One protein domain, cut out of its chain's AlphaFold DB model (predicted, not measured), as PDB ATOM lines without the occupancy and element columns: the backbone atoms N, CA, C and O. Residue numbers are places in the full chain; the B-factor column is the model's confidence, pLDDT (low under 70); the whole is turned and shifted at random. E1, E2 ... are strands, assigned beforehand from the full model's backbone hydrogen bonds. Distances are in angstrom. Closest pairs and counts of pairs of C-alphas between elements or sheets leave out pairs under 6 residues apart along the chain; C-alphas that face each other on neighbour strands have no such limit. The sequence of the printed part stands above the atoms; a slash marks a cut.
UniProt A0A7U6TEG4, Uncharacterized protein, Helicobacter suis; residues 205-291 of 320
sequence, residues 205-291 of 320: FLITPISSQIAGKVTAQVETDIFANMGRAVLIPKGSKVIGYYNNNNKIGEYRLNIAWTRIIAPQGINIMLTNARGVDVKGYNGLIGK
ATOM      1  N   PHE A 205     -12.138 -37.622  38.585       94.00
ATOM      2  CA  PHE A 205     -10.727 -37.818  38.891       94.00
ATOM      3  C   PHE A 205      -9.872 -37.539  37.659       94.00
ATOM      4  O   PHE A 205     -10.278 -37.767  36.518       94.00
ATOM      5  N   LEU A 206      -8.663 -37.034  37.876       94.81
ATOM      6  CA  LEU A 206      -7.763 -36.702  36.783       94.81
ATOM      7  C   LEU A 206      -7.087 -37.955  36.237       94.81
ATOM      8  O   LEU A 206      -6.516 -38.740  36.988       94.81
ATOM      9  N   ILE A 207      -7.105 -38.098  34.911       95.62
ATOM     10  CA  ILE A 207      -6.358 -39.146  34.205       95.62
ATOM     11  C   ILE A 207      -4.956 -38.640  33.859       95.62
ATOM     12  O   ILE A 207      -3.976 -39.375  33.937       95.62
ATOM     13  N   THR A 208      -4.858 -37.381  33.430       93.31
ATOM     14  CA  THR A 208      -3.583 -36.783  33.028       93.31
ATOM     15  C   THR A 208      -2.908 -36.096  34.210       93.31
ATOM     16  O   THR A 208      -3.580 -35.322  34.900       93.31
ATOM     17  N   PRO A 209      -1.590 -36.278  34.405       90.56
ATOM     18  CA  PRO A 209      -0.849 -35.488  35.376       90.56
ATOM     19  C   PRO A 209      -0.846 -34.013  34.964       90.56
ATOM     20  O   PRO A 209      -0.854 -33.686  33.774       90.56
ATOM     21  N   ILE A 210      -0.801 -33.119  35.951       90.56
ATOM     22  CA  ILE A 210      -0.709 -31.678  35.719       90.56
ATOM     23  C   ILE A 210       0.589 -31.136  36.305       90.56
ATOM     24  O   ILE A 210       0.986 -31.493  37.413       90.56
ATOM     25  N   SER A 211       1.226 -30.232  35.562       88.88
ATOM     26  CA  SER A 211       2.353 -29.437  36.030       88.88
ATOM     27  C   SER A 211       2.079 -27.972  35.741       88.88
ATOM     28  O   SER A 211       1.788 -27.607  34.609       88.88
ATOM     29  N   SER A 212       2.249 -27.103  36.735       88.62
ATOM     30  CA  SER A 212       2.116 -25.659  36.543       88.62
ATOM     31  C   SER A 212       3.267 -25.053  35.734       88.62
ATOM     32  O   SER A 212       3.378 -23.844  35.698       88.62
ATOM     33  N   GLN A 213       4.178 -25.830  35.145       86.94
ATOM     34  CA  GLN A 213       5.314 -25.287  34.387       86.94
ATOM     35  C   GLN A 213       4.946 -24.888  32.957       86.94
ATOM     36  O   GLN A 213       5.559 -23.985  32.394       86.94
ATOM     37  N   ILE A 214       3.978 -25.571  32.351       90.69
ATOM     38  CA  ILE A 214       3.588 -25.367  30.956       90.69
ATOM     39  C   ILE A 214       2.071 -25.472  30.893       90.69
ATOM     40  O   ILE A 214       1.507 -26.420  31.425       90.69
ATOM     41  N   ALA A 215       1.417 -24.499  30.260       92.75
ATOM     42  CA  ALA A 215      -0.021 -24.564  30.024       92.75
ATOM     43  C   ALA A 215      -0.349 -25.756  29.118       92.75
ATOM     44  O   ALA A 215       0.367 -26.041  28.157       92.75
ATOM     45  N   GLY A 216      -1.438 -26.457  29.413       93.50
ATOM     46  CA  GLY A 216      -1.714 -27.715  28.739       93.50
ATOM     47  C   GLY A 216      -3.167 -28.142  28.790       93.50
ATOM     48  O   GLY A 216      -4.015 -27.549  29.459       93.50
ATOM     49  N   LYS A 217      -3.440 -29.211  28.046       94.44
ATOM     50  CA  LYS A 217      -4.718 -29.916  28.076       94.44
ATOM     51  C   LYS A 217      -4.736 -30.873  29.263       94.44
ATOM     52  O   LYS A 217      -3.760 -31.579  29.501       94.44
ATOM     53  N   VAL A 218      -5.873 -30.939  29.939       95.31
ATOM     54  CA  VAL A 218      -6.153 -31.892  31.012       95.31
ATOM     55  C   VAL A 218      -7.360 -32.743  30.641       95.31
ATOM     56  O   VAL A 218      -8.330 -32.252  30.057       95.31
ATOM     57  N   THR A 219      -7.292 -34.023  30.996       96.12
ATOM     58  CA  THR A 219      -8.414 -34.954  30.893       96.12
ATOM     59  C   THR A 219      -8.719 -35.537  32.268       96.12
ATOM     60  O   THR A 219      -7.821 -36.023  32.960       96.12
ATOM     61  N   ALA A 220      -9.996 -35.530  32.631       95.88
ATOM     62  CA  ALA A 220     -10.534 -36.191  33.809       95.88
ATOM     63  C   ALA A 220     -11.639 -37.177  33.408       95.88
ATOM     64  O   ALA A 220     -12.151 -37.134  32.287       95.88
ATOM     65  N   GLN A 221     -11.993 -38.079  34.312       96.50
ATOM     66  CA  GLN A 221     -13.075 -39.034  34.134       96.50
ATOM     67  C   GLN A 221     -14.089 -38.889  35.259       96.50
ATOM     68  O   GLN A 221     -13.721 -38.802  36.426       96.50
ATOM     69  N   VAL A 222     -15.363 -38.836  34.877       96.75
ATOM     70  CA  VAL A 222     -16.489 -38.723  35.804       96.75
ATOM     71  C   VAL A 222     -16.598 -40.004  36.628       96.75
ATOM     72  O   VAL A 222     -16.587 -41.103  36.071       96.75
ATOM     73  N   GLU A 223     -16.711 -39.852  37.942       95.88
ATOM     74  CA  GLU A 223     -16.731 -40.965  38.896       95.88
ATOM     75  C   GLU A 223     -18.125 -41.590  39.031       95.88
ATOM     76  O   GLU A 223     -18.268 -42.813  39.029       95.88
ATOM     77  N   THR A 224     -19.164 -40.756  39.091       95.19
ATOM     78  CA  THR A 224     -20.541 -41.179  39.371       95.19
ATOM     79  C   THR A 224     -21.517 -40.715  38.298       95.19
ATOM     80  O   THR A 224     -21.294 -39.706  37.632       95.19
ATOM     81  N   ASP A 225     -22.640 -41.419  38.161       95.06
ATOM     82  CA  ASP A 225     -23.724 -41.004  37.271       95.06
ATOM     83  C   ASP A 225     -24.340 -39.679  37.756       95.06
ATOM     84  O   ASP A 225     -24.733 -39.542  38.917       95.06
ATOM     85  N   ILE A 226     -24.421 -38.688  36.867       94.38
ATOM     86  CA  ILE A 226     -25.017 -37.378  37.141       94.38
ATOM     87  C   ILE A 226     -26.425 -37.346  36.561       94.38
ATOM     88  O   ILE A 226     -26.637 -37.369  35.344       94.38
ATOM     89  N   PHE A 227     -27.387 -37.261  37.468       93.69
ATOM     90  CA  PHE A 227     -28.807 -37.188  37.150       93.69
ATOM     91  C   PHE A 227     -29.243 -35.770  36.761       93.69
ATOM     92  O   PHE A 227     -28.562 -34.786  37.073       93.69
ATOM     93  N   ALA A 228     -30.412 -35.657  36.140       92.81
ATOM     94  CA  ALA A 228     -31.115 -34.389  35.960       92.81
ATOM     95  C   ALA A 228     -31.415 -33.678  37.299       92.81
ATOM     96  O   ALA A 228     -31.170 -34.213  38.386       92.81
ATOM     97  N   ASN A 229     -31.862 -32.421  37.234       91.00
ATOM     98  CA  ASN A 229     -32.209 -31.645  38.428       91.00
ATOM     99  C   ASN A 229     -33.482 -32.172  39.108       91.00
ATOM    100  O   ASN A 229     -33.599 -32.094  40.325       91.00
ATOM    101  N   MET A 230     -34.415 -32.712  38.324       88.06
ATOM    102  CA  MET A 230     -35.571 -33.474  38.800       88.06
ATOM    103  C   MET A 230     -35.582 -34.855  38.132       88.06
ATOM    104  O   MET A 230     -35.105 -34.992  37.007       88.06
ATOM    105  N   GLY A 231     -36.161 -35.862  38.787       86.31
ATOM    106  CA  GLY A 231     -36.279 -37.218  38.239       86.31
ATOM    107  C   GLY A 231     -35.007 -38.070  38.356       86.31
ATOM    108  O   GLY A 231     -34.096 -37.763  39.128       86.31
ATOM    109  N   ARG A 232     -34.963 -39.184  37.609       85.62
ATOM    110  CA  ARG A 232     -33.880 -40.196  37.662       85.62
ATOM    111  C   ARG A 232     -33.186 -40.433  36.324       85.62
ATOM    112  O   ARG A 232     -32.365 -41.342  36.205       85.62
ATOM    113  N   ALA A 233     -33.454 -39.587  35.337       90.62
ATOM    114  CA  ALA A 233     -32.739 -39.602  34.076       90.62
ATOM    115  C   ALA A 233     -31.248 -39.275  34.290       90.62
ATOM    116  O   ALA A 233     -30.895 -38.217  34.820       90.62
ATOM    117  N   VAL A 234     -30.366 -40.182  33.860       92.88
ATOM    118  CA  VAL A 234     -28.912 -39.967  33.840       92.88
ATOM    119  C   VAL A 234     -28.558 -39.139  32.610       92.88
ATOM    120  O   VAL A 234     -28.790 -39.569  31.481       92.88
ATOM    121  N   LEU A 235     -27.983 -37.956  32.821       93.12
ATOM    122  CA  LEU A 235     -27.578 -37.060  31.734       93.12
ATOM    123  C   LEU A 235     -26.088 -37.188  31.414       93.12
ATOM    124  O   LEU A 235     -25.703 -37.176  30.246       93.12
ATOM    125  N   ILE A 236     -25.253 -37.355  32.442       95.44
ATOM    126  CA  ILE A 236     -23.821 -37.618  32.282       95.44
ATOM    127  C   ILE A 236     -23.522 -38.927  33.007       95.44
ATOM    128  O   ILE A 236     -23.499 -38.937  34.236       95.44
ATOM    129  N   PRO A 237     -23.316 -40.039  32.292       95.81
ATOM    130  CA  PRO A 237     -23.004 -41.300  32.943       95.81
ATOM    131  C   PRO A 237     -21.568 -41.302  33.479       95.81
ATOM    132  O   PRO A 237     -20.680 -40.604  32.969       95.81
ATOM    133  N   LYS A 238     -21.325 -42.146  34.475       96.50
ATOM    134  CA  LYS A 238     -19.998 -42.460  34.991       96.50
ATOM    135  C   LYS A 238     -19.088 -42.932  33.865       96.50
ATOM    136  O   LYS A 238     -19.516 -43.535  32.879       96.50
ATOM    137  N   GLY A 239     -17.805 -42.638  33.995       96.06
ATOM    138  CA  GLY A 239     -16.822 -42.953  32.969       96.06
ATOM    139  C   GLY A 239     -16.789 -41.970  31.795       96.06
ATOM    140  O   GLY A 239     -15.892 -42.092  30.957       96.06
ATOM    141  N   SER A 240     -17.684 -40.975  31.746       97.12
ATOM    142  CA  SER A 240     -17.590 -39.865  30.791       97.12
ATOM    143  C   SER A 240     -16.252 -39.138  30.933       97.12
ATOM    144  O   SER A 240     -15.755 -38.936  32.041       97.12
ATOM    145  N   LYS A 241     -15.651 -38.736  29.813       96.62
ATOM    146  CA  LYS A 241     -14.362 -38.036  29.796       96.62
ATOM    147  C   LYS A 241     -14.585 -36.534  29.762       96.62
ATOM    148  O   LYS A 241     -15.170 -36.019  28.815       96.62
ATOM    149  N   VAL A 242     -14.077 -35.828  30.761       96.38
ATOM    150  CA  VAL A 242     -14.086 -34.367  30.833       96.38
ATOM    151  C   VAL A 242     -12.767 -33.850  30.275       96.38
ATOM    152  O   VAL A 242     -11.694 -34.304  30.669       96.38
ATOM    153  N   ILE A 243     -12.837 -32.911  29.338       95.88
ATOM    154  CA  ILE A 243     -11.673 -32.312  28.688       95.88
ATOM    155  C   ILE A 243     -11.644 -30.828  29.028       95.88
ATOM    156  O   ILE A 243     -12.651 -30.123  28.930       95.88
ATOM    157  N   GLY A 244     -10.468 -30.349  29.412       95.25
ATOM    158  CA  GLY A 244     -10.244 -28.963  29.785       95.25
ATOM    159  C   GLY A 244      -8.824 -28.513  29.506       95.25
ATOM    160  O   GLY A 244      -7.997 -29.248  28.961       95.25
ATOM    161  N   TYR A 245      -8.556 -27.280  29.905       93.88
ATOM    162  CA  TYR A 245      -7.262 -26.637  29.785       93.88
ATOM    163  C   TYR A 245      -6.921 -25.939  31.093       93.88
ATOM    164  O   TYR A 245      -7.798 -25.469  31.821       93.88
ATOM    165  N   TYR A 246      -5.631 -25.866  31.382       93.31
ATOM    166  CA  TYR A 246      -5.108 -25.097  32.499       93.31
ATOM    167  C   TYR A 246      -4.015 -24.157  31.999       93.31
ATOM    168  O   TYR A 246      -3.291 -24.463  31.049       93.31
ATOM    169  N   ASN A 247      -3.898 -23.010  32.661       90.69
ATOM    170  CA  ASN A 247      -2.904 -21.993  32.344       90.69
ATOM    171  C   ASN A 247      -1.772 -22.010  33.375       90.69
ATOM    172  O   ASN A 247      -1.977 -22.371  34.530       90.69
ATOM    173  N   ASN A 248      -0.583 -21.573  32.964       88.44
ATOM    174  CA  ASN A 248       0.552 -21.339  33.857       88.44
ATOM    175  C   ASN A 248       0.636 -19.847  34.233       88.44
ATOM    176  O   ASN A 248       1.568 -19.151  33.850       88.44
ATOM    177  N   ASN A 249      -0.368 -19.321  34.930       85.69
ATOM    178  CA  ASN A 249      -0.347 -17.941  35.438       85.69
ATOM    179  C   ASN A 249      -0.203 -17.874  36.968       85.69
ATOM    180  O   ASN A 249      -0.503 -16.847  37.572       85.69
ATOM    181  N   ASN A 250       0.243 -18.973  37.580       84.62
ATOM    182  CA  ASN A 250       0.309 -19.137  39.025       84.62
ATOM    183  C   ASN A 250       1.520 -18.388  39.601       84.62
ATOM    184  O   ASN A 250       2.644 -18.532  39.109       84.62
ATOM    185  N   LYS A 251       1.312 -17.589  40.649       84.38
ATOM    186  CA  LYS A 251       2.387 -16.835  41.305       84.38
ATOM    187  C   LYS A 251       3.212 -17.736  42.222       84.38
ATOM    188  O   LYS A 251       2.789 -18.802  42.668       84.38
ATOM    189  N   ILE A 252       4.424 -17.288  42.540       81.00
ATOM    190  CA  ILE A 252       5.290 -17.978  43.502       81.00
ATOM    191  C   ILE A 252       4.579 -18.027  44.861       81.00
ATOM    192  O   ILE A 252       4.240 -16.989  45.416       81.00
ATOM    193  N   GLY A 253       4.393 -19.237  45.394       80.62
ATOM    194  CA  GLY A 253       3.719 -19.475  46.677       80.62
ATOM    195  C   GLY A 253       2.248 -19.885  46.554       80.62
ATOM    196  O   GLY A 253       1.686 -20.393  47.520       80.62
ATOM    197  N   GLU A 254       1.633 -19.753  45.376       86.31
ATOM    198  CA  GLU A 254       0.287 -20.273  45.139       86.31
ATOM    199  C   GLU A 254       0.337 -21.800  44.952       86.31
ATOM    200  O   GLU A 254       1.106 -22.328  44.148       86.31
ATOM    201  N   TYR A 255      -0.489 -22.525  45.707       88.62
ATOM    202  CA  TYR A 255      -0.553 -23.995  45.697       88.62
ATOM    203  C   TYR A 255      -1.786 -24.552  44.981       88.62
ATOM    204  O   TYR A 255      -2.015 -25.764  44.988       88.62
ATOM    205  N   ARG A 256      -2.599 -23.670  44.392       89.62
ATOM    206  CA  ARG A 256      -3.819 -24.036  43.677       89.62
ATOM    207  C   ARG A 256      -3.688 -23.732  42.202       89.62
ATOM    208  O   ARG A 256      -3.126 -22.712  41.831       89.62
ATOM    209  N   LEU A 257      -4.261 -24.596  41.375       90.31
ATOM    210  CA  LEU A 257      -4.278 -24.414  39.934       90.31
ATOM    211  C   LEU A 257      -5.712 -24.355  39.421       90.31
ATOM    212  O   LEU A 257      -6.503 -25.272  39.644       90.31
ATOM    213  N   ASN A 258      -6.040 -23.284  38.707       91.38
ATOM    214  CA  ASN A 258      -7.340 -23.154  38.068       91.38
ATOM    215  C   ASN A 258      -7.393 -23.970  36.766       91.38
ATOM    216  O   ASN A 258      -6.485 -23.896  35.934       91.38
ATOM    217  N   ILE A 259      -8.485 -24.711  36.583       92.69
ATOM    218  CA  ILE A 259      -8.763 -25.510  35.391       92.69
ATOM    219  C   ILE A 259     -10.076 -25.026  34.784       92.69
ATOM    220  O   ILE A 259     -11.086 -24.927  35.481       92.69
ATOM    221  N   ALA A 260     -10.063 -24.765  33.481       93.69
ATOM    222  CA  ALA A 260     -11.253 -24.460  32.701       93.69
ATOM    223  C   ALA A 260     -11.671 -25.699  31.904       93.69
ATOM    224  O   ALA A 260     -10.936 -26.177  31.034       93.69
ATOM    225  N   TRP A 261     -12.854 -26.231  32.197       94.88
ATOM    226  CA  TRP A 261     -13.415 -27.378  31.490       94.88
ATOM    227  C   TRP A 261     -14.212 -26.902  30.281       94.88
ATOM    228  O   TRP A 261     -15.009 -25.974  30.386       94.88
ATOM    229  N   THR A 262     -13.996 -27.539  29.131       95.38
ATOM    230  CA  THR A 262     -14.597 -27.108  27.857       95.38
ATOM    231  C   THR A 262     -15.651 -28.073  27.353       95.38
ATOM    232  O   THR A 262     -16.616 -27.648  26.729       95.38
ATOM    233  N   ARG A 263     -15.503 -29.377  27.605       95.56
ATOM    234  CA  ARG A 263     -16.477 -30.371  27.143       95.56
ATOM    235  C   ARG A 263     -16.429 -31.678  27.916       95.56
ATOM    236  O   ARG A 263     -15.394 -32.042  28.474       95.56
ATOM    237  N   ILE A 264     -17.532 -32.412  27.853       96.38
ATOM    238  CA  ILE A 264     -17.676 -33.775  28.359       96.38
ATOM    239  C   ILE A 264     -18.039 -34.684  27.189       96.38
ATOM    240  O   ILE A 264     -18.956 -34.388  26.429       96.38
ATOM    241  N   ILE A 265     -17.323 -35.794  27.051       96.56
ATOM    242  CA  ILE A 265     -17.601 -36.839  26.071       96.56
ATOM    243  C   ILE A 265     -18.129 -38.051  26.827       96.56
ATOM    244  O   ILE A 265     -17.391 -38.705  27.569       96.56
ATOM    245  N   ALA A 266     -19.410 -38.335  26.639       96.38
ATOM    246  CA  ALA A 266     -20.056 -39.503  27.204       96.38
ATOM    247  C   ALA A 266     -19.616 -40.783  26.460       96.38
ATOM    248  O   ALA A 266     -19.291 -40.716  25.270       96.38
ATOM    249  N   PRO A 267     -19.620 -41.960  27.111       94.38
ATOM    250  CA  PRO A 267     -19.279 -43.236  26.478       94.38
ATOM    251  C   PRO A 267     -20.193 -43.576  25.290       94.38
ATOM    252  O   PRO A 267     -19.742 -44.220  24.350       94.38
ATOM    253  N   GLN A 268     -21.433 -43.075  25.273       91.56
ATOM    254  CA  GLN A 268     -22.346 -43.180  24.129       91.56
ATOM    255  C   GLN A 268     -22.015 -42.238  22.950       91.56
ATOM    256  O   GLN A 268     -22.785 -42.154  21.999       91.56
ATOM    257  N   GLY A 269     -20.911 -41.484  23.007       89.88
ATOM    258  CA  GLY A 269     -20.489 -40.562  21.943       89.88
ATOM    259  C   GLY A 269     -21.158 -39.184  21.974       89.88
ATOM    260  O   GLY A 269     -20.937 -38.374  21.075       89.88
ATOM    261  N   ILE A 270     -21.948 -38.881  23.008       93.25
ATOM    262  CA  ILE A 270     -22.549 -37.554  23.194       93.25
ATOM    263  C   ILE A 270     -21.466 -36.572  23.649       93.25
ATOM    264  O   ILE A 270     -20.743 -36.834  24.611       93.25
ATOM    265  N   ASN A 271     -21.375 -35.431  22.968       94.75
ATOM    266  CA  ASN A 271     -20.478 -34.336  23.322       94.75
ATOM    267  C   ASN A 271     -21.285 -33.187  23.938       94.75
ATOM    268  O   ASN A 271     -22.130 -32.590  23.273       94.75
ATOM    269  N   ILE A 272     -21.008 -32.883  25.200       93.25
ATOM    270  CA  ILE A 272     -21.653 -31.822  25.971       93.25
ATOM    271  C   ILE A 272     -20.656 -30.675  26.092       93.25
ATOM    272  O   ILE A 272     -19.604 -30.828  26.713       93.25
ATOM    273  N   MET A 273     -20.977 -29.528  25.497       94.19
ATOM    274  CA  MET A 273     -20.143 -28.330  25.583       94.19
ATOM    275  C   MET A 273     -20.360 -27.625  26.924       94.19
ATOM    276  O   MET A 273     -21.497 -27.407  27.339       94.19
ATOM    277  N   LEU A 274     -19.269 -27.236  27.579       91.38
ATOM    278  CA  LEU A 274     -19.272 -26.466  28.815       91.38
ATOM    279  C   LEU A 274     -18.745 -25.059  28.521       91.38
ATOM    280  O   LEU A 274     -17.618 -24.900  28.061       91.38
ATOM    281  N   THR A 275     -19.549 -24.029  28.789       85.62
ATOM    282  CA  THR A 275     -19.150 -22.640  28.500       85.62
ATOM    283  C   THR A 275     -18.285 -22.045  29.608       85.62
ATOM    284  O   THR A 275     -17.269 -21.427  29.322       85.62
ATOM    285  N   ASN A 276     -18.672 -22.236  30.874       84.62
ATOM    286  CA  ASN A 276     -18.060 -21.568  32.033       84.62
ATOM    287  C   ASN A 276     -17.813 -22.527  33.210       84.62
ATOM    288  O   ASN A 276     -17.939 -22.146  34.373       84.62
ATOM    289  N   ALA A 277     -17.474 -23.784  32.928       90.25
ATOM    290  CA  ALA A 277     -17.199 -24.756  33.980       90.25
ATOM    291  C   ALA A 277     -15.769 -24.590  34.516       90.25
ATOM    292  O   ALA A 277     -14.789 -24.710  33.775       90.25
ATOM    293  N   ARG A 278     -15.647 -24.328  35.819       91.81
ATOM    294  CA  ARG A 278     -14.363 -24.225  36.525       91.81
ATOM    295  C   ARG A 278     -14.131 -25.457  37.388       91.81
ATOM    296  O   ARG A 278     -15.071 -26.022  37.936       91.81
ATOM    297  N   GLY A 279     -12.876 -25.876  37.489       90.81
ATOM    298  CA  GLY A 279     -12.467 -26.946  38.390       90.81
ATOM    299  C   GLY A 279     -12.519 -26.498  39.846       90.81
ATOM    300  O   GLY A 279     -12.031 -25.417  40.186       90.81
ATOM    301  N   VAL A 280     -13.076 -27.357  40.692       92.19
ATOM    302  CA  VAL A 280     -13.118 -27.189  42.146       92.19
ATOM    303  C   VAL A 280     -12.459 -28.386  42.826       92.19
ATOM    304  O   VAL A 280     -12.417 -29.481  42.265       92.19
ATOM    305  N   ASP A 281     -11.912 -28.159  44.013       91.00
ATOM    306  CA  ASP A 281     -11.411 -29.202  44.906       91.00
ATOM    307  C   ASP A 281     -12.576 -29.974  45.551       91.00
ATOM    308  O   ASP A 281     -13.722 -29.525  45.543       91.00
ATOM    309  N   VAL A 282     -12.279 -31.104  46.193       87.56
ATOM    310  CA  VAL A 282     -13.253 -31.964  46.892       87.56
ATOM    311  C   VAL A 282     -14.030 -31.198  47.973       87.56
ATOM    312  O   VAL A 282     -15.174 -31.515  48.277       87.56
ATOM    313  N   LYS A 283     -13.424 -30.144  48.535       90.06
ATOM    314  CA  LYS A 283     -14.043 -29.247  49.525       90.06
ATOM    315  C   LYS A 283     -14.847 -28.088  48.909       90.06
ATOM    316  O   LYS A 283     -15.296 -27.218  49.644       90.06
ATOM    317  N   GLY A 284     -14.974 -28.021  47.583       87.88
ATOM    318  CA  GLY A 284     -15.672 -26.943  46.873       87.88
ATOM    319  C   GLY A 284     -14.856 -25.658  46.678       87.88
ATOM    320  O   GLY A 284     -15.382 -24.667  46.175       87.88
ATOM    321  N   TYR A 285     -13.569 -25.643  47.044       89.56
ATOM    322  CA  TYR A 285     -12.697 -24.500  46.761       89.56
ATOM    323  C   TYR A 285     -12.362 -24.412  45.273       89.56
ATOM    324  O   TYR A 285     -12.147 -25.425  44.617       89.56
ATOM    325  N   ASN A 286     -12.243 -23.194  44.751       89.19
ATOM    326  CA  ASN A 286     -11.823 -22.979  43.369       89.19
ATOM    327  C   ASN A 286     -10.378 -23.441  43.138       89.19
ATOM    328  O   ASN A 286      -9.465 -23.056  43.874       89.19
ATOM    329  N   GLY A 287     -10.174 -24.179  42.048       88.88
ATOM    330  CA  GLY A 287      -8.876 -24.709  41.657       88.88
ATOM    331  C   GLY A 287      -8.477 -25.967  42.425       88.88
ATOM    332  O   GLY A 287      -8.917 -26.221  43.544       88.88
ATOM    333  N   LEU A 288      -7.615 -26.763  41.801       89.62
ATOM    334  CA  LEU A 288      -7.134 -28.015  42.369       89.62
ATOM    335  C   LEU A 288      -5.938 -27.762  43.272       89.62
ATOM    336  O   LEU A 288      -5.049 -26.977  42.931       89.62
ATOM    337  N   ILE A 289      -5.906 -28.458  44.404       89.88
ATOM    338  CA  ILE A 289      -4.764 -28.455  45.311       89.88
ATOM    339  C   ILE A 289      -3.612 -29.282  44.732       89.88
ATOM    340  O   ILE A 289      -3.815 -30.350  44.155       89.88
ATOM    341  N   GLY A 290      -2.386 -28.787  44.883       86.75
ATOM    342  CA  GLY A 290      -1.183 -29.483  44.445       86.75
ATOM    343  C   GLY A 290       0.004 -29.255  45.372       86.75
ATOM    344  O   GLY A 290      -0.009 -28.402  46.261       86.75
ATOM    345  N   LYS A 291       1.071 -30.028  45.149       86.88
ATOM    346  CA  LYS A 291       2.337 -29.860  45.864       86.88
ATOM    347  C   LYS A 291       3.128 -28.699  45.266       86.88
ATOM    348  O   LYS A 291       3.469 -28.718  44.084       86.88
TER     349      LYS A 291
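What this domain is: This is residues 205 to 291 of the 320 residues of an uncharacterized protein of Helicobacter suis (UniProt A0A7U6TEG4). With little regular structure, the domain is one strongly twisted antiparallel sheet, E1, E3, E4, E5 in order, lengthened by a small ribbon of E2 with residues 226 to 227 at one end and the loop 247 to 258 at the other. The printed part has 87 residues and five named strands, E1 to E5; it is all strand, with 31 residues in named elements. It is only just compact, close to loose, with radius of gyration of the C-alphas 14.0 A and spans 46 by 25 by 21 A.

Where its parts are: E1, residues 216 to 222, spans 19.7 A from C-alpha 216 at (-1.714, -27.715, 28.739). E3 is 241 to 246, 16.1 A; E4 259 to 265, 17.1 A. E5, 271 to 278, 17.7 A, bends by 79 degrees at residue 275 and ends at C-alpha 278 (-14.363, -24.225, 36.525). E2 is 234 to 236, 5.8 A.

How they stand to each other: Edge strand E1 is antiparallel to E3 at 149 degrees; N 218 and O 244 are 2.9 A apart. E3, E4 and E5 form a meander, each strand the antiparallel neighbour of the one before, in two hairpins: N 243 and O 263 are 2.8 A apart, as are N 264 and O 272. E2 pairs with no named strand.

The domain as a whole: The farthest C-alphas, Gly 231 and Ile 252, are 46.1 A apart. Links E1 to E2 and E3 to E4 are long. The printed part has no cut, and no printed residue is under 70 in pLDDT.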